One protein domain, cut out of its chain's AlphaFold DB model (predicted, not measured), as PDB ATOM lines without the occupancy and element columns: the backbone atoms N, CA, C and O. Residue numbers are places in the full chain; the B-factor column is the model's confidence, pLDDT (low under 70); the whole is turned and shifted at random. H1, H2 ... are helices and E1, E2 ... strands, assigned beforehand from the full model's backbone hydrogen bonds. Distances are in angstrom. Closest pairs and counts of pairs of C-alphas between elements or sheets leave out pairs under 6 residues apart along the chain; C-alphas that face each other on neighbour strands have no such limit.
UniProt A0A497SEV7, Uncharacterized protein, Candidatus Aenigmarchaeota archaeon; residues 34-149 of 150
ATOM      1  N   SER A  34      -0.472  15.780  -9.914       53.53
ATOM      2  CA  SER A  34      -1.067  17.114 -10.010       53.53
ATOM      3  C   SER A  34      -0.127  18.026 -10.800       53.53
ATOM      4  O   SER A  34       0.968  18.333 -10.334       53.53
ATOM      5  N   ILE A  35      -0.543  18.450 -11.992       56.94
ATOM      6  CA  ILE A  35       0.217  19.329 -12.889       56.94
ATOM      7  C   ILE A  35      -0.457  20.699 -12.887       56.94
ATOM      8  O   ILE A  35      -1.630  20.826 -13.219       56.94
ATOM      9  N   MET A  36       0.271  21.747 -12.510       52.25
ATOM     10  CA  MET A  36      -0.259  23.111 -12.529       52.25
ATOM     11  C   MET A  36      -0.078  23.732 -13.920       52.25
ATOM     12  O   MET A  36       1.051  23.924 -14.370       52.25
ATOM     13  N   ASN A  37      -1.178  24.097 -14.583       52.34
ATOM     14  CA  ASN A  37      -1.158  24.854 -15.832       52.34
ATOM     15  C   ASN A  37      -1.232  26.363 -15.526       52.34
ATOM     16  O   ASN A  37      -2.283  26.898 -15.155       52.34
ATOM     17  N   ARG A  38      -0.094  27.056 -15.677       48.22
ATOM     18  CA  ARG A  38       0.059  28.475 -15.303       48.22
ATOM     19  C   ARG A  38      -0.630  29.448 -16.277       48.22
ATOM     20  O   ARG A  38      -0.829  30.600 -15.913       48.22
ATOM     21  N   GLU A  39      -1.050  29.009 -17.466       53.53
ATOM     22  CA  GLU A  39      -1.725  29.878 -18.448       53.53
ATOM     23  C   GLU A  39      -3.219  30.084 -18.151       53.53
ATOM     24  O   GLU A  39      -3.790  31.093 -18.556       53.53
ATOM     25  N   ARG A  40      -3.867  29.145 -17.443       54.62
ATOM     26  CA  ARG A  40      -5.326  29.168 -17.198       54.62
ATOM     27  C   ARG A  40      -5.735  29.165 -15.727       54.62
ATOM     28  O   ARG A  40      -6.920  29.032 -15.447       54.62
ATOM     29  N   ASN A  41      -4.779  29.287 -14.803       70.06
ATOM     30  CA  ASN A  41      -5.011  29.153 -13.360       70.06
ATOM     31  C   ASN A  41      -5.749  27.845 -12.994       70.06
ATOM     32  O   ASN A  41      -6.648  27.831 -12.156       70.06
ATOM     33  N   ARG A  42      -5.400  26.751 -13.683       75.69
ATOM     34  CA  ARG A  42      -6.024  25.433 -13.524       75.69
ATOM     35  C   ARG A  42      -4.984  24.389 -13.178       75.69
ATOM     36  O   ARG A  42      -3.885  24.378 -13.727       75.69
ATOM     37  N   ILE A  43      -5.359  23.495 -12.285       83.19
ATOM     38  CA  ILE A  43      -4.585  22.330 -11.895       83.19
ATOM     39  C   ILE A  43      -5.198  21.113 -12.586       83.19
ATOM     40  O   ILE A  43      -6.408  20.900 -12.538       83.19
ATOM     41  N   GLU A  44      -4.364  20.322 -13.246       84.38
ATOM     42  CA  GLU A  44      -4.728  19.038 -13.831       84.38
ATOM     43  C   GLU A  44      -4.360  17.911 -12.867       84.38
ATOM     44  O   GLU A  44      -3.197  17.747 -12.507       84.38
ATOM     45  N   ILE A  45      -5.339  17.100 -12.479       84.25
ATOM     46  CA  ILE A  45      -5.148  15.886 -11.688       84.25
ATOM     47  C   ILE A  45      -5.267  14.695 -12.634       84.25
ATOM     48  O   ILE A  45      -6.286  14.530 -13.309       84.25
ATOM     49  N   ARG A  46      -4.234  13.852 -12.677       82.00
ATOM     50  CA  ARG A  46      -4.191  12.649 -13.513       82.00
ATOM     51  C   ARG A  46      -4.227  11.392 -12.660       82.00
ATOM     52  O   ARG A  46      -3.477  11.274 -11.693       82.00
ATOM     53  N   SER A  47      -5.097  10.463 -13.047       79.31
ATOM     54  CA  SER A  47      -5.228   9.128 -12.464       79.31
ATOM     55  C   SER A  47      -5.569   8.149 -13.590       79.31
ATOM     56  O   SER A  47      -6.548   8.357 -14.314       79.31
ATOM     57  N   GLY A  48      -4.712   7.147 -13.808       81.38
ATOM     58  CA  GLY A  48      -4.809   6.259 -14.970       81.38
ATOM     59  C   GLY A  48      -4.768   7.040 -16.290       81.38
ATOM     60  O   GLY A  48      -3.890   7.877 -16.504       81.38
ATOM     61  N   ASN A  49      -5.751   6.796 -17.164       83.25
ATOM     62  CA  ASN A  49      -5.934   7.531 -18.426       83.25
ATOM     63  C   ASN A  49      -6.925   8.711 -18.307       83.25
ATOM     64  O   ASN A  49      -7.402   9.245 -19.309       83.25
ATOM     65  N   THR A  50      -7.293   9.094 -17.082       84.50
ATOM     66  CA  THR A  50      -8.278  10.145 -16.818       84.50
ATOM     67  C   THR A  50      -7.584  11.412 -16.325       84.50
ATOM     68  O   THR A  50      -6.803  11.377 -15.375       84.50
ATOM     69  N   THR A  51      -7.900  12.546 -16.956       87.69
ATOM     70  CA  THR A  51      -7.434  13.879 -16.546       87.69
ATOM     71  C   THR A  51      -8.616  14.719 -16.086       87.69
ATOM     72  O   THR A  51      -9.664  14.736 -16.733       87.69
ATOM     73  N   VAL A  52      -8.443  15.413 -14.964       89.62
ATOM     74  CA  VAL A  52      -9.452  16.280 -14.353       89.62
ATOM     75  C   VAL A  52      -8.872  17.662 -14.149       89.62
ATOM     76  O   VAL A  52      -7.779  17.794 -13.617       89.62
ATOM     77  N   GLU A  53      -9.620  18.688 -14.527       91.81
ATOM     78  CA  GLU A  53      -9.250  20.078 -14.278       91.81
ATOM     79  C   GLU A  53      -9.888  20.581 -12.980       91.81
ATOM     80  O   GLU A  53     -11.063  20.330 -12.724       91.81
ATOM     81  N   THR A  54      -9.154  21.345 -12.182       88.88
ATOM     82  CA  THR A  54      -9.683  22.059 -11.017       88.88
ATOM     83  C   THR A  54      -9.095  23.459 -10.935       88.88
ATOM     84  O   THR A  54      -7.955  23.690 -11.325       88.88
ATOM     85  N   GLU A  55      -9.879  24.404 -10.433       87.62
ATOM     86  CA  GLU A  55      -9.413  25.754 -10.077       87.62
ATOM     87  C   GLU A  55      -9.151  25.864  -8.562       87.62
ATOM     88  O   GLU A  55      -8.728  26.903  -8.064       87.62
ATOM     89  N   LEU A  56      -9.391  24.778  -7.817       85.31
ATOM     90  CA  LEU A  56      -9.133  24.679  -6.385       85.31
ATOM     91  C   LEU A  56      -7.677  24.284  -6.131       85.31
ATOM     92  O   LEU A  56      -7.113  23.472  -6.863       85.31
ATOM     93  N   ASN A  57      -7.107  24.782  -5.035       81.00
ATOM     94  CA  ASN A  57      -5.779  24.376  -4.579       81.00
ATOM     95  C   ASN A  57      -5.723  22.863  -4.325       81.00
ATOM     96  O   ASN A  57      -6.664  22.296  -3.775       81.00
ATOM     97  N   VAL A  58      -4.614  22.220  -4.692       82.94
ATOM     98  CA  VAL A  58      -4.387  20.787  -4.459       82.94
ATOM     99  C   VAL A  58      -3.169  20.621  -3.557       82.94
ATOM    100  O   VAL A  58      -2.089  21.118  -3.870       82.94
ATOM    101  N   THR A  59      -3.338  19.889  -2.460       78.81
ATOM    102  CA  THR A  59      -2.279  19.573  -1.496       78.81
ATOM    103  C   THR A  59      -2.165  18.061  -1.354       78.81
ATOM    104  O   THR A  59      -3.177  17.364  -1.290       78.81
ATOM    105  N   ILE A  60      -0.939  17.539  -1.312       77.94
ATOM    106  CA  ILE A  60      -0.668  16.111  -1.116       77.94
ATOM    107  C   ILE A  60       0.193  15.964   0.137       77.94
ATOM    108  O   ILE A  60       1.340  16.403   0.156       77.94
ATOM    109  N   GLU A  61      -0.353  15.329   1.169       74.75
ATOM    110  CA  GLU A  61       0.324  15.081   2.446       74.75
ATOM    111  C   GLU A  61       0.056  13.648   2.902       74.75
ATOM    112  O   GLU A  61      -1.087  13.199   2.879       74.75
ATOM    113  N   ASN A  62       1.090  12.918   3.338       76.00
ATOM    114  CA  ASN A  62       0.956  11.549   3.866       76.00
ATOM    115  C   ASN A  62       0.104  10.627   2.967       76.00
ATOM    116  O   ASN A  62      -0.805   9.945   3.441       76.00
ATOM    117  N   SER A  63       0.343  10.665   1.651       72.12
ATOM    118  CA  SER A  63      -0.426   9.916   0.639       72.12
ATOM    119  C   SER A  63      -1.921  10.267   0.554       72.12
ATOM    120  O   SER A  63      -2.687   9.560  -0.096       72.12
ATOM    121  N   THR A  64      -2.350  11.366   1.175       72.69
ATOM    122  CA  THR A  64      -3.710  11.903   1.090       72.69
ATOM    123  C   THR A  64      -3.712  13.141   0.203       72.69
ATOM    124  O   THR A  64      -2.938  14.070   0.427       72.69
ATOM    125  N   MET A  65      -4.595  13.164  -0.794       80.19
ATOM    126  CA  MET A  65      -4.837  14.345  -1.620       80.19
ATOM    127  C   MET A  65      -6.006  15.149  -1.046       80.19
ATOM    128  O   MET A  65      -7.081  14.606  -0.791       80.19
ATOM    129  N   THR A  66      -5.801  16.447  -0.884       83.00
ATOM    130  CA  THR A  66      -6.820  17.419  -0.482       83.00
ATOM    131  C   THR A  66      -7.003  18.408  -1.620       83.00
ATOM    132  O   THR A  66      -6.023  18.923  -2.156       83.00
ATOM    133  N   VAL A  67      -8.252  18.664  -2.003       84.50
ATOM    134  CA  VAL A  67      -8.616  19.645  -3.027       84.50
ATOM    135  C   VAL A  67      -9.503  20.705  -2.379       84.50
ATOM    136  O   VAL A  67     -10.541  20.388  -1.793       84.50
ATOM    137  N   GLY A  68      -9.076  21.965  -2.435       84.88
ATOM    138  CA  GLY A  68      -9.629  23.035  -1.609       84.88
ATOM    139  C   GLY A  68      -9.450  22.695  -0.129       84.88
ATOM    140  O   GLY A  68      -8.327  22.549   0.343       84.88
ATOM    141  N   ASN A  69     -10.565  22.507   0.577       85.50
ATOM    142  CA  ASN A  69     -10.591  22.112   1.991       85.50
ATOM    143  C   ASN A  69     -11.101  20.674   2.209       85.50
ATOM    144  O   ASN A  69     -11.355  20.275   3.344       85.50
ATOM    145  N   THR A  70     -11.283  19.900   1.133       86.19
ATOM    146  CA  THR A  70     -11.916  18.574   1.185       86.19
ATOM    147  C   THR A  70     -10.932  17.481   0.785       86.19
ATOM    148  O   THR A  70     -10.217  17.603  -0.211       86.19
ATOM    149  N   LYS A  71     -10.901  16.383   1.547       85.44
ATOM    150  CA  LYS A  71     -10.098  15.204   1.198       85.44
ATOM    151  C   LYS A  71     -10.706  14.503  -0.010       85.44
ATOM    152  O   LYS A  71     -11.881  14.142   0.010       85.44
ATOM    153  N   LEU A  72      -9.889  14.256  -1.025       85.94
ATOM    154  CA  LEU A  72     -10.306  13.522  -2.206       85.94
ATOM    155  C   LEU A  72     -10.296  12.019  -1.908       85.94
ATOM    156  O   LEU A  72      -9.229  11.428  -1.744       85.94
ATOM    157  N   LYS A  73     -11.480  11.407  -1.809       88.81
ATOM    158  CA  LYS A  73     -11.621   9.966  -1.519       88.81
ATOM    159  C   LYS A  73     -11.841   9.137  -2.781       88.81
ATOM    160  O   LYS A  73     -11.340   8.022  -2.868       88.81
ATOM    161  N   VAL A  74     -12.586   9.678  -3.741       89.06
ATOM    162  CA  VAL A  74     -12.857   9.034  -5.029       89.06
ATOM    163  C   VAL A  74     -11.831   9.520  -6.040       89.06
ATOM    164  O   VAL A  74     -11.633  10.723  -6.189       89.06
ATOM    165  N   LEU A  75     -11.173   8.592  -6.731       88.12
ATOM    166  CA  LEU A  75     -10.196   8.940  -7.761       88.12
ATOM    167  C   LEU A  75     -10.890   9.400  -9.054       88.12
ATOM    168  O   LEU A  75     -11.977   8.909  -9.373       88.12
ATOM    169  N   PRO A  76     -10.239  10.262  -9.859       88.50
ATOM    170  CA  PRO A  76     -10.739  10.674 -11.167       88.50
ATOM    171  C   PRO A  76     -11.244   9.542 -12.064       88.50
ATOM    172  O   PRO A  76     -12.299   9.669 -12.680       88.50
ATOM    173  N   GLU A  77     -10.499   8.439 -12.136       88.75
ATOM    174  CA  GLU A  77     -10.836   7.284 -12.970       88.75
ATOM    175  C   GLU A  77     -12.156   6.637 -12.528       88.75
ATOM    176  O   GLU A  77     -13.055   6.464 -13.347       88.75
ATOM    177  N   GLN A  78     -12.333   6.421 -11.220       90.00
ATOM    178  CA  GLN A  78     -13.553   5.844 -10.645       90.00
ATOM    179  C   GLN A  78     -14.785   6.725 -10.894       90.00
ATOM    180  O   GLN A  78     -15.856   6.225 -11.241       90.00
ATOM    181  N   ALA A  79     -14.639   8.045 -10.736       91.44
ATOM    182  CA  ALA A  79     -15.720   8.991 -11.002       91.44
ATOM    183  C   ALA A  79     -16.062   9.059 -12.501       91.44
ATOM    184  O   ALA A  79     -17.234   9.126 -12.872       91.44
ATOM    185  N   SER A  80     -15.049   9.011 -13.371       92.00
ATOM    186  CA  SER A  80     -15.201   9.012 -14.832       92.00
ATOM    187  C   SER A  80     -15.924   7.764 -15.332       92.00
ATOM    188  O   SER A  80     -16.862   7.872 -16.122       92.00
ATOM    189  N   GLU A  81     -15.535   6.583 -14.852       92.38
ATOM    190  CA  GLU A  81     -16.197   5.318 -15.182       92.38
ATOM    191  C   GLU A  81     -17.661   5.335 -14.748       92.38
ATOM    192  O   GLU A  81     -18.556   5.130 -15.572       92.38
ATOM    193  N   ARG A  82     -17.917   5.706 -13.490       93.62
ATOM    194  CA  ARG A  82     -19.279   5.797 -12.963       93.62
ATOM    195  C   ARG A  82     -20.132   6.799 -13.741       93.62
ATOM    196  O   ARG A  82     -21.292   6.521 -14.042       93.62
ATOM    197  N   ALA A  83     -19.576   7.954 -14.101       93.69
ATOM    198  CA  ALA A  83     -20.275   8.950 -14.902       93.69
ATOM    199  C   ALA A  83     -20.648   8.420 -16.289       93.69
ATOM    200  O   ALA A  83     -21.793   8.590 -16.708       93.69
ATOM    201  N   LYS A  84     -19.710   7.755 -16.984       92.69
ATOM    202  CA  LYS A  84     -19.943   7.159 -18.310       92.69
ATOM    203  C   LYS A  84     -21.105   6.174 -18.286       92.69
ATOM    204  O   LYS A  84     -21.939   6.220 -19.186       92.69
ATOM    205  N   GLU A  85     -21.194   5.337 -17.253       92.12
ATOM    206  CA  GLU A  85     -22.307   4.397 -17.078       92.12
ATOM    207  C   GLU A  85     -23.654   5.112 -16.930       92.12
ATOM    208  O   GLU A  85     -24.637   4.740 -17.572       92.12
ATOM    209  N   VAL A  86     -23.702   6.150 -16.090       91.69
ATOM    210  CA  VAL A  86     -24.936   6.876 -15.754       91.69
ATOM    211  C   VAL A  86     -25.469   7.631 -16.964       91.69
ATOM    212  O   VAL A  86     -26.650   7.526 -17.293       91.69
ATOM    213  N   ILE A  87     -24.597   8.371 -17.648       91.00
ATOM    214  CA  ILE A  87     -24.996   9.224 -18.777       91.00
ATOM    215  C   ILE A  87     -24.966   8.481 -20.114       91.00
ATOM    216  O   ILE A  87     -25.369   9.039 -21.137       91.00
ATOM    217  N   LYS A  88     -24.501   7.222 -20.114       89.44
ATOM    218  CA  LYS A  88     -24.296   6.382 -21.303       89.44
ATOM    219  C   LYS A  88     -23.511   7.122 -22.395       89.44
ATOM    220  O   LYS A  88     -23.833   7.019 -23.580       89.44
ATOM    221  N   ALA A  89     -22.523   7.925 -21.993       86.44
ATOM    222  CA  ALA A  89     -21.663   8.641 -22.928       86.44
ATOM    223  C   ALA A  89     -20.630   7.683 -23.515       86.44
ATOM    224  O   ALA A  89     -20.010   6.900 -22.798       86.44
ATOM    225  N   LEU A  90     -20.412   7.800 -24.823       80.88
ATOM    226  CA  LEU A  90     -19.363   7.061 -25.521       80.88
ATOM    227  C   LEU A  90     -18.004   7.737 -25.327       80.88
ATOM    228  O   LEU A  90     -16.996   7.060 -25.161       80.88
ATOM    229  N   ASN A  91     -17.993   9.072 -25.304       86.31
ATOM    230  CA  ASN A  91     -16.778   9.870 -25.200       86.31
ATOM    231  C   ASN A  91     -16.912  10.892 -24.075       86.31
ATOM    232  O   ASN A  91     -17.853  11.685 -24.073       86.31
ATOM    233  N   VAL A  92     -15.956  10.910 -23.147       90.75
ATOM    234  CA  VAL A  92     -15.833  11.987 -22.156       90.75
ATOM    235  C   VAL A  92     -15.020  13.110 -22.782       90.75
ATOM    236  O   VAL A  92     -13.895  12.889 -23.222       90.75
ATOM    237  N   LYS A  93     -15.605  14.304 -22.843       91.56
ATOM    238  CA  LYS A  93     -14.970  15.503 -23.400       91.56
ATOM    239  C   LYS A  93     -14.123  16.218 -22.360       91.56
ATOM    240  O   LYS A  93     -13.033  16.687 -22.667       91.56
ATOM    241  N   ARG A  94     -14.658  16.352 -21.147       93.06
ATOM    242  CA  ARG A  94     -14.037  17.148 -20.093       93.06
ATOM    243  C   ARG A  94     -14.509  16.688 -18.730       93.06
ATOM    244  O   ARG A  94     -15.687  16.386 -18.552       93.06
ATOM    245  N   ILE A  95     -13.599  16.688 -17.765       94.38
ATOM    246  CA  ILE A  95     -13.931  16.455 -16.364       94.38
ATOM    247  C   ILE A  95     -13.394  17.617 -15.550       94.38
ATOM    248  O   ILE A  95     -12.233  18.001 -15.689       94.38
ATOM    249  N   VAL A  96     -14.252  18.173 -14.705       94.62
ATOM    250  CA  VAL A  96     -13.908  19.278 -13.817       94.62
ATOM    251  C   VAL A  96     -14.207  18.879 -12.392       94.62
ATOM    252  O   VAL A  96     -15.294  18.386 -12.111       94.62
ATOM    253  N   LEU A  97     -13.276  19.130 -11.490       93.00
ATOM    254  CA  LEU A  97     -13.510  19.047 -10.063       93.00
ATOM    255  C   LEU A  97     -13.774  20.460  -9.546       93.00
ATOM    256  O   LEU A  97     -12.972  21.368  -9.755       93.00
ATOM    257  N   LYS A  98     -14.935  20.655  -8.927       93.75
ATOM    258  CA  LYS A  98     -15.389  21.955  -8.427       93.75
ATOM    259  C   LYS A  98     -16.051  21.801  -7.069       93.75
ATOM    260  O   LYS A  98     -16.526  20.722  -6.720       93.75
ATOM    261  N   GLU A  99     -16.112  22.889  -6.320       91.94
ATOM    262  CA  GLU A  99     -16.915  22.948  -5.106       91.94
ATOM    263  C   GLU A  99     -18.341  23.385  -5.458       91.94
ATOM    264  O   GLU A  99     -18.550  24.359  -6.182       91.94
ATOM    265  N   GLN A 100     -19.334  22.649  -4.970       90.00
ATOM    266  CA  GLN A 100     -20.747  22.954  -5.151       90.00
ATOM    267  C   GLN A 100     -21.481  22.712  -3.832       90.00
ATOM    268  O   GLN A 100     -21.494  21.598  -3.315       90.00
ATOM    269  N   SER A 101     -22.088  23.765  -3.279       86.94
ATOM    270  CA  SER A 101     -22.821  23.716  -2.002       86.94
ATOM    271  C   SER A 101     -22.001  23.130  -0.838       86.94
ATOM    272  O   SER A 101     -22.519  22.340  -0.050       86.94
ATOM    273  N   GLY A 102     -20.712  23.484  -0.752       85.62
ATOM    274  CA  GLY A 102     -19.794  23.000   0.287       85.62
ATOM    275  C   GLY A 102     -19.330  21.552   0.108       85.62
ATOM    276  O   GLY A 102     -18.755  20.976   1.027       85.62
ATOM    277  N   LYS A 103     -19.604  20.939  -1.051       90.31
ATOM    278  CA  LYS A 103     -19.156  19.590  -1.398       90.31
ATOM    279  C   LYS A 103     -18.243  19.617  -2.606       90.31
ATOM    280  O   LYS A 103     -18.459  20.379  -3.547       90.31
ATOM    281  N   LEU A 104     -17.260  18.730  -2.605       93.44
ATOM    282  CA  LEU A 104     -16.394  18.508  -3.749       93.44
ATOM    283  C   LEU A 104     -17.114  17.610  -4.767       93.44
ATOM    284  O   LEU A 104     -17.540  16.505  -4.434       93.44
ATOM    285  N   VAL A 105     -17.286  18.095  -5.998       95.94
ATOM    286  CA  VAL A 105     -18.099  17.445  -7.035       95.94
ATOM    287  C   VAL A 105     -17.320  17.328  -8.341       95.94
ATOM    288  O   VAL A 105     -16.792  18.310  -8.867       95.94
ATOM    289  N   TYR A 106     -17.302  16.119  -8.897       95.31
ATOM    290  CA  TYR A 106     -16.873  15.839 -10.259       95.31
ATOM    291  C   TYR A 106     -17.983  16.185 -11.244       95.31
ATOM    292  O   TYR A 106     -19.055  15.600 -11.195       95.31
ATOM    293  N   SER A 107     -17.714  17.091 -12.174       96.06
ATOM    294  CA  SER A 107     -18.563  17.411 -13.318       96.06
ATOM    295  C   SER A 107     -17.972  16.764 -14.565       96.06
ATOM    296  O   SER A 107     -16.973  17.245 -15.102       96.06
ATOM    297  N   VAL A 108     -18.579  15.676 -15.024       95.81
ATOM    298  CA  VAL A 108     -18.157  14.922 -16.209       95.81
ATOM    299  C   VAL A 108     -19.054  15.296 -17.381       95.81
ATOM    300  O   VAL A 108     -20.241  14.981 -17.370       95.81
ATOM    301  N   ASN A 109     -18.483  15.947 -18.395       95.38
ATOM    302  CA  ASN A 109     -19.137  16.239 -19.667       95.38
ATOM    303  C   ASN A 109     -18.760  15.177 -20.699       95.38
ATOM    304  O   ASN A 109     -17.581  14.859 -20.888       95.38
ATOM    305  N   GLY A 110     -19.759  14.653 -21.397       94.44
ATOM    306  CA  GLY A 110     -19.567  13.661 -22.440       94.44
ATOM    307  C   GLY A 110     -20.515  13.830 -23.614       94.44
ATOM    308  O   GLY A 110     -21.452  14.625 -23.591       94.44
ATOM    309  N   LEU A 111     -20.247  13.051 -24.656       93.31
ATOM    310  CA  LEU A 111     -21.099  12.905 -25.824       93.31
ATOM    311  C   LEU A 111     -21.773  11.542 -25.820       93.31
ATOM    312  O   LEU A 111     -21.115  10.498 -25.742       93.31
ATOM    313  N   LYS A 112     -23.092  11.565 -25.983       92.12
ATOM    314  CA  LYS A 112     -23.902  10.388 -26.264       92.12
ATOM    315  C   LYS A 112     -24.392  10.458 -27.710       92.12
ATOM    316  O   LYS A 112     -24.940  11.471 -28.134       92.12
ATOM    317  N   LYS A 113     -24.180   9.378 -28.464       92.19
ATOM    318  CA  LYS A 113     -24.729   9.208 -29.818       92.19
ATOM    319  C   LYS A 113     -26.093   8.539 -29.737       92.19
ATOM    320  O   LYS A 113     -26.302   7.698 -28.866       92.19
ATOM    321  N   GLY A 114     -26.978   8.881 -30.661       91.44
ATOM    322  CA  GLY A 114     -28.236   8.172 -30.857       91.44
ATOM    323  C   GLY A 114     -29.004   8.711 -32.055       91.44
ATOM    324  O   GLY A 114     -28.514   9.590 -32.767       91.44
ATOM    325  N   ASN A 115     -30.204   8.181 -32.272       94.19
ATOM    326  CA  ASN A 115     -31.055   8.604 -33.380       94.19
ATOM    327  C   ASN A 115     -32.235   9.418 -32.857       94.19
ATOM    328  O   ASN A 115     -33.121   8.891 -32.181       94.19
ATOM    329  N   LEU A 116     -32.264  10.704 -33.197       93.12
ATOM    330  CA  LEU A 116     -33.405  11.568 -32.942       93.12
ATOM    331  C   LEU A 116     -34.569  11.133 -33.837       93.12
ATOM    332  O   LEU A 116     -34.412  11.015 -35.056       93.12
ATOM    333  N   LEU A 117     -35.729  10.880 -33.224       90.50
ATOM    334  CA  LEU A 117     -36.932  10.406 -33.920       90.50
ATOM    335  C   LEU A 117     -36.681   9.147 -34.777       90.50
ATOM    336  O   LEU A 117     -37.338   8.955 -35.792       90.50
ATOM    337  N   PHE A 118     -35.747   8.281 -34.369       88.50
ATOM    338  CA  PHE A 118     -35.382   7.006 -35.016       88.50
ATOM    339  C   PHE A 118     -34.618   7.069 -36.350       88.50
ATOM    340  O   PHE A 118     -34.099   6.035 -36.764       88.50
ATOM    341  N   PHE A 119     -34.488   8.223 -37.013       92.06
ATOM    342  CA  PHE A 119     -33.838   8.300 -38.337       92.06
ATOM    343  C   PHE A 119     -32.718   9.337 -38.452       92.06
ATOM    344  O   PHE A 119     -31.905   9.235 -39.370       92.06
ATOM    345  N   LEU A 120     -32.655  10.331 -37.562       94.38
ATOM    346  CA  LEU A 120     -31.652  11.390 -37.649       94.38
ATOM    347  C   LEU A 120     -30.513  11.134 -36.648       94.38
ATOM    348  O   LEU A 120     -30.737  11.291 -35.446       94.38
ATOM    349  N   PRO A 121     -29.298  10.770 -37.094       94.50
ATOM    350  CA  PRO A 121     -28.170  10.586 -36.191       94.50
ATOM    351  C   PRO A 121     -27.768  11.924 -35.568       94.50
ATOM    352  O   PRO A 121     -27.529  12.907 -36.272       94.50
ATOM    353  N   VAL A 122     -27.677  11.954 -34.240       93.94
ATOM    354  CA  VAL A 122     -27.283  13.139 -33.472       93.94
ATOM    355  C   VAL A 122     -26.253  12.784 -32.404       93.94
ATOM    356  O   VAL A 122     -26.220  11.670 -31.872       93.94
ATOM    357  N   GLU A 123     -25.415  13.760 -32.065       92.75
ATOM    358  CA  GLU A 123     -24.561  13.721 -30.882       92.75
ATOM    359  C   GLU A 123     -25.113  14.712 -29.862       92.75
ATOM    360  O   GLU A 123     -25.294  15.890 -30.168       92.75
ATOM    361  N   MET A 124     -25.394  14.240 -28.651       92.06
ATOM    362  CA  MET A 124     -25.899  15.080 -27.574       92.06
ATOM    363  C   MET A 124     -24.891  15.194 -26.443       92.06
ATOM    364  O   MET A 124     -24.301  14.201 -26.011       92.06
ATOM    365  N   GLU A 125     -24.702  16.421 -25.966       93.56
ATOM    366  CA  GLU A 125     -23.901  16.686 -24.778       93.56
ATOM    367  C   GLU A 125     -24.685  16.300 -23.533       93.56
ATOM    368  O   GLU A 125     -25.833  16.698 -23.353       93.56
ATOM    369  N   VAL A 126     -24.053  15.504 -22.683       94.94
ATOM    370  CA  VAL A 126     -24.617  15.019 -21.428       94.94
ATOM    371  C   VAL A 126     -23.629  15.290 -20.307       94.94
ATOM    372  O   VAL A 126     -22.419  15.144 -20.490       94.94
ATOM    373  N   ASN A 127     -24.140  15.686 -19.146       95.62
ATOM    374  CA  ASN A 127     -23.321  15.935 -17.966       95.62
ATOM    375  C   ASN A 127     -23.767  15.052 -16.808       95.62
ATOM    376  O   ASN A 127     -24.962  14.911 -16.558       95.62
ATOM    377  N   ALA A 128     -22.812  14.517 -16.054       96.06
ATOM    378  CA  ALA A 128     -23.065  13.971 -14.728       96.06
ATOM    379  C   ALA A 128     -22.246  14.714 -13.682       96.06
ATOM    380  O   ALA A 128     -21.060  14.982 -13.874       96.06
ATOM    381  N   SER A 129     -22.895  15.011 -12.562       96.38
ATOM    382  CA  SER A 129     -22.257  15.521 -11.356       96.38
ATOM    383  C   SER A 129     -22.189  14.405 -10.322       96.38
ATOM    384  O   SER A 129     -23.230  13.851  -9.971       96.38
ATOM    385  N   LEU A 130     -20.992  14.068  -9.843       95.50
ATOM    386  CA  LEU A 130     -20.761  13.022  -8.847       95.50
ATOM    387  C   LEU A 130     -20.067  13.594  -7.616       95.50
ATOM    388  O   LEU A 130     -19.144  14.393  -7.729       95.50
ATOM    389  N   ASP A 131     -20.493  13.160  -6.441       94.00
ATOM    390  CA  ASP A 131     -19.873  13.523  -5.171       94.00
ATOM    391  C   ASP A 131     -18.488  12.856  -5.048       94.00
ATOM    392  O   ASP A 131     -18.358  11.636  -5.179       94.00
ATOM    393  N   ALA A 132     -17.443  13.655  -4.821       91.06
ATOM    394  CA  ALA A 132     -16.053  13.194  -4.801       91.06
ATOM    395  C   ALA A 132     -15.657  12.454  -3.506       91.06
ATOM    396  O   ALA A 132     -14.533  11.954  -3.393       91.06
ATOM    397  N   GLU A 133     -16.562  12.367  -2.528       89.06
ATOM    398  CA  GLU A 133     -16.380  11.555  -1.326       89.06
ATOM    399  C   GLU A 133     -17.063  10.191  -1.421       89.06
ATOM    400  O   GLU A 133     -16.530   9.204  -0.916       89.06
ATOM    401  N   THR A 134     -18.246  10.142  -2.035       90.38
ATOM    402  CA  THR A 134     -19.138   8.969  -2.004       90.38
ATOM    403  C   THR A 134     -19.330   8.291  -3.358       90.38
ATOM    404  O   THR A 134     -19.876   7.190  -3.414       90.38
ATOM    405  N   ASN A 135     -18.908   8.933  -4.448       90.38
ATOM    406  CA  ASN A 135     -19.143   8.507  -5.830       90.38
ATOM    407  C   ASN A 135     -20.639   8.416  -6.208       90.38
ATOM    408  O   ASN A 135     -21.020   7.719  -7.153       90.38
ATOM    409  N   GLN A 136     -21.513   9.097  -5.458       93.75
ATOM    410  CA  GLN A 136     -22.945   9.156  -5.745       93.75
ATOM    411  C   GLN A 136     -23.251  10.210  -6.807       93.75
ATOM    412  O   GLN A 136     -22.655  11.284  -6.826       93.75
ATOM    413  N   VAL A 137     -24.222   9.914  -7.674       94.38
ATOM    414  CA  VAL A 137     -24.706  10.867  -8.677       94.38
ATOM    415  C   VAL A 137     -25.542  11.929  -7.976       94.38
ATOM    416  O   VAL A 137     -26.597  11.633  -7.425       94.38
ATOM    417  N   VAL A 138     -25.065  13.166  -8.019       94.25
ATOM    418  CA  VAL A 138     -25.750  14.342  -7.475       94.25
ATOM    419  C   VAL A 138     -26.720  14.915  -8.503       94.25
ATOM    420  O   VAL A 138     -27.814  15.343  -8.150       94.25
ATOM    421  N   ALA A 139     -26.325  14.926  -9.778       93.81
ATOM    422  CA  ALA A 139     -27.160  15.425 -10.861       93.81
ATOM    423  C   ALA A 139     -26.797  14.771 -12.195       93.81
ATOM    424  O   ALA A 139     -25.668  14.324 -12.412       93.81
ATOM    425  N   THR A 140     -27.759  14.744 -13.108       94.25
ATOM    426  CA  THR A 140     -27.544  14.388 -14.510       94.25
ATOM    427  C   THR A 140     -28.281  15.398 -15.368       94.25
ATOM    428  O   THR A 140     -29.461  15.651 -15.142       94.25
ATOM    429  N   GLU A 141     -27.585  15.981 -16.335       93.75
ATOM    430  CA  GLU A 141     -28.145  16.972 -17.244       93.75
ATOM    431  C   GLU A 141     -28.097  16.425 -18.664       93.75
ATOM    432  O   GLU A 141     -27.058  15.975 -19.157       93.75
ATOM    433  N   THR A 142     -29.247  16.479 -19.321       92.88
ATOM    434  CA  THR A 142     -29.410  16.135 -20.729       92.88
ATOM    435  C   THR A 142     -30.170  17.257 -21.424       92.88
ATOM    436  O   THR A 142     -30.940  17.963 -20.765       92.88
ATOM    437  N   PRO A 143     -30.037  17.414 -22.749       92.44
ATOM    438  CA  PRO A 143     -30.850  18.368 -23.485       92.44
ATOM    439  C   PRO A 143     -32.338  18.055 -23.314       92.44
ATOM    440  O   PRO A 143     -32.718  16.892 -23.156       92.44
ATOM    441  N   TRP A 144     -33.196  19.075 -23.395       92.31
ATOM    442  CA  TRP A 144     -34.648  18.913 -23.232       92.31
ATOM    443  C   TRP A 144     -35.258  17.927 -24.239       92.31
ATOM    444  O   TRP A 144     -36.249  17.279 -23.936       92.31
ATOM    445  N   TRP A 145     -34.652  17.783 -25.418       92.31
ATOM    446  CA  TRP A 145     -35.046  16.843 -26.470       92.31
ATOM    447  C   TRP A 145     -34.381  15.464 -26.338       92.31
ATOM    448  O   TRP A 145     -34.618  14.592 -27.168       92.31
ATOM    449  N   GLY A 146     -33.558  15.229 -25.311       90.00
ATOM    450  CA  GLY A 146     -32.807  13.980 -25.145       90.00
ATOM    451  C   GLY A 146     -33.688  12.733 -25.006       90.00
ATOM    452  O   GLY A 146     -33.244  11.637 -25.335       90.00
ATOM    453  N   PHE A 147     -34.948  12.889 -24.586       90.56
ATOM    454  CA  PHE A 147     -35.925  11.794 -24.520       90.56
ATOM    455  C   PHE A 147     -36.407  11.310 -25.901       90.56
ATOM    456  O   PHE A 147     -36.970  10.226 -25.999       90.56
ATOM    457  N   LEU A 148     -36.198  12.101 -26.961       92.62
ATOM    458  CA  LEU A 148     -36.544  11.748 -28.345       92.62
ATOM    459  C   LEU A 148     -35.444  10.930 -29.041       92.62
ATOM    460  O   LEU A 148     -35.598  10.560 -30.207       92.62
ATOM    461  N   VAL A 149     -34.319  10.714 -28.357       90.88
ATOM    462  CA  VAL A 149     -33.154   9.997 -28.871       90.88
ATOM    463  C   VAL A 149     -33.192   8.559 -28.366       90.88
ATOM    464  O   VAL A 149     -33.123   8.324 -27.156       90.88
TER     465      VAL A 149
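Overview. This is residues 34 to 149 of the 150 residues of an uncharacterized protein of Candidatus Aenigmarchaeota archaeon (UniProt A0A497SEV7). A strongly twisted sheet of seven strands curls round one helix, H1, which lies on one face of it. The long hairpin of E7 and E8 reaches to one end of the elongated whole, and the small separate hairpin of E4 and E5 lies at the other end. The printed part has 116 residues, with nine named strands and one named helix in the order E1 E2 E3 E4 E5 H1 E6 E7 E8 E9; the class is mostly strand. The large sheet is mixed, in the order E1 E2 E3 E6 E7 E8 E9, with E3 and E6 parallel. The whole is compact, with a radius of gyration of the C-alphas of 15.4 A, and the C-alphas span 54 by 29 by 24 A.

Arrangement. Begin with E1, residues 34 to 37, E2, residues 42 to 47, and E3, residues 50 to 54: they form a meander, each strand the antiparallel neighbour of the one before. Look there for N 35 and O 44, 2.8 A apart, and N 45 and O 52, 2.8 A apart, within hydrogen-bond range. E4, residues 58 to 61, and E5, residues 64 to 67, form an antiparallel hairpin, with N 59 and O 66 at 2.9 A; E4 is apart from E3. Next comes H1, residues 76 to 87, in which every O i to N i+4 pair is within hydrogen-bond range. A second meander follows: E6, residues 91 to 100, E7, residues 103 to 116, E8, residues 120 to 131, and E9, residues 137 to 141. Its pairs include N 96 and O 107 at 2.9 A, N 110 and O 126 at 2.9 A, and N 129 and O 139 at 2.9 A. E6 is also the parallel neighbour of E3, at 36 degrees, with N 53 and O 95 at 2.9 A. H1 is on this sheet, in two layers, a helix on one face of a sheet; its closest C-alphas to E8 are those of Ala 83 and Ala 128, 5.7 A apart, and to E3 those of Glu 77 and Thr 50, 5.4 A apart.

Along the chain. Find C-alpha 34 at (-1.067, 17.114, -10.010), where E1 begins. H1 runs 16.2 A from C-alpha 76 at (-10.739, 10.674, -11.167). E6 covers 24.3 A and bends by 56 degrees at residue 97; E7 covers 35.5 A and bends by 61 degrees at residue 113; E8 covers 34.6 A. E9 ends at C-alpha 141, (-28.145, 16.972, -17.244).

Size, cuts and confidence. The two C-alphas farthest apart, those of Asn 62 and Phe 119, are 54.8 A apart. The printed part has no cut and no long link. Mean pLDDT of the printed part is 87.0, with residues 34 to 40 under 70.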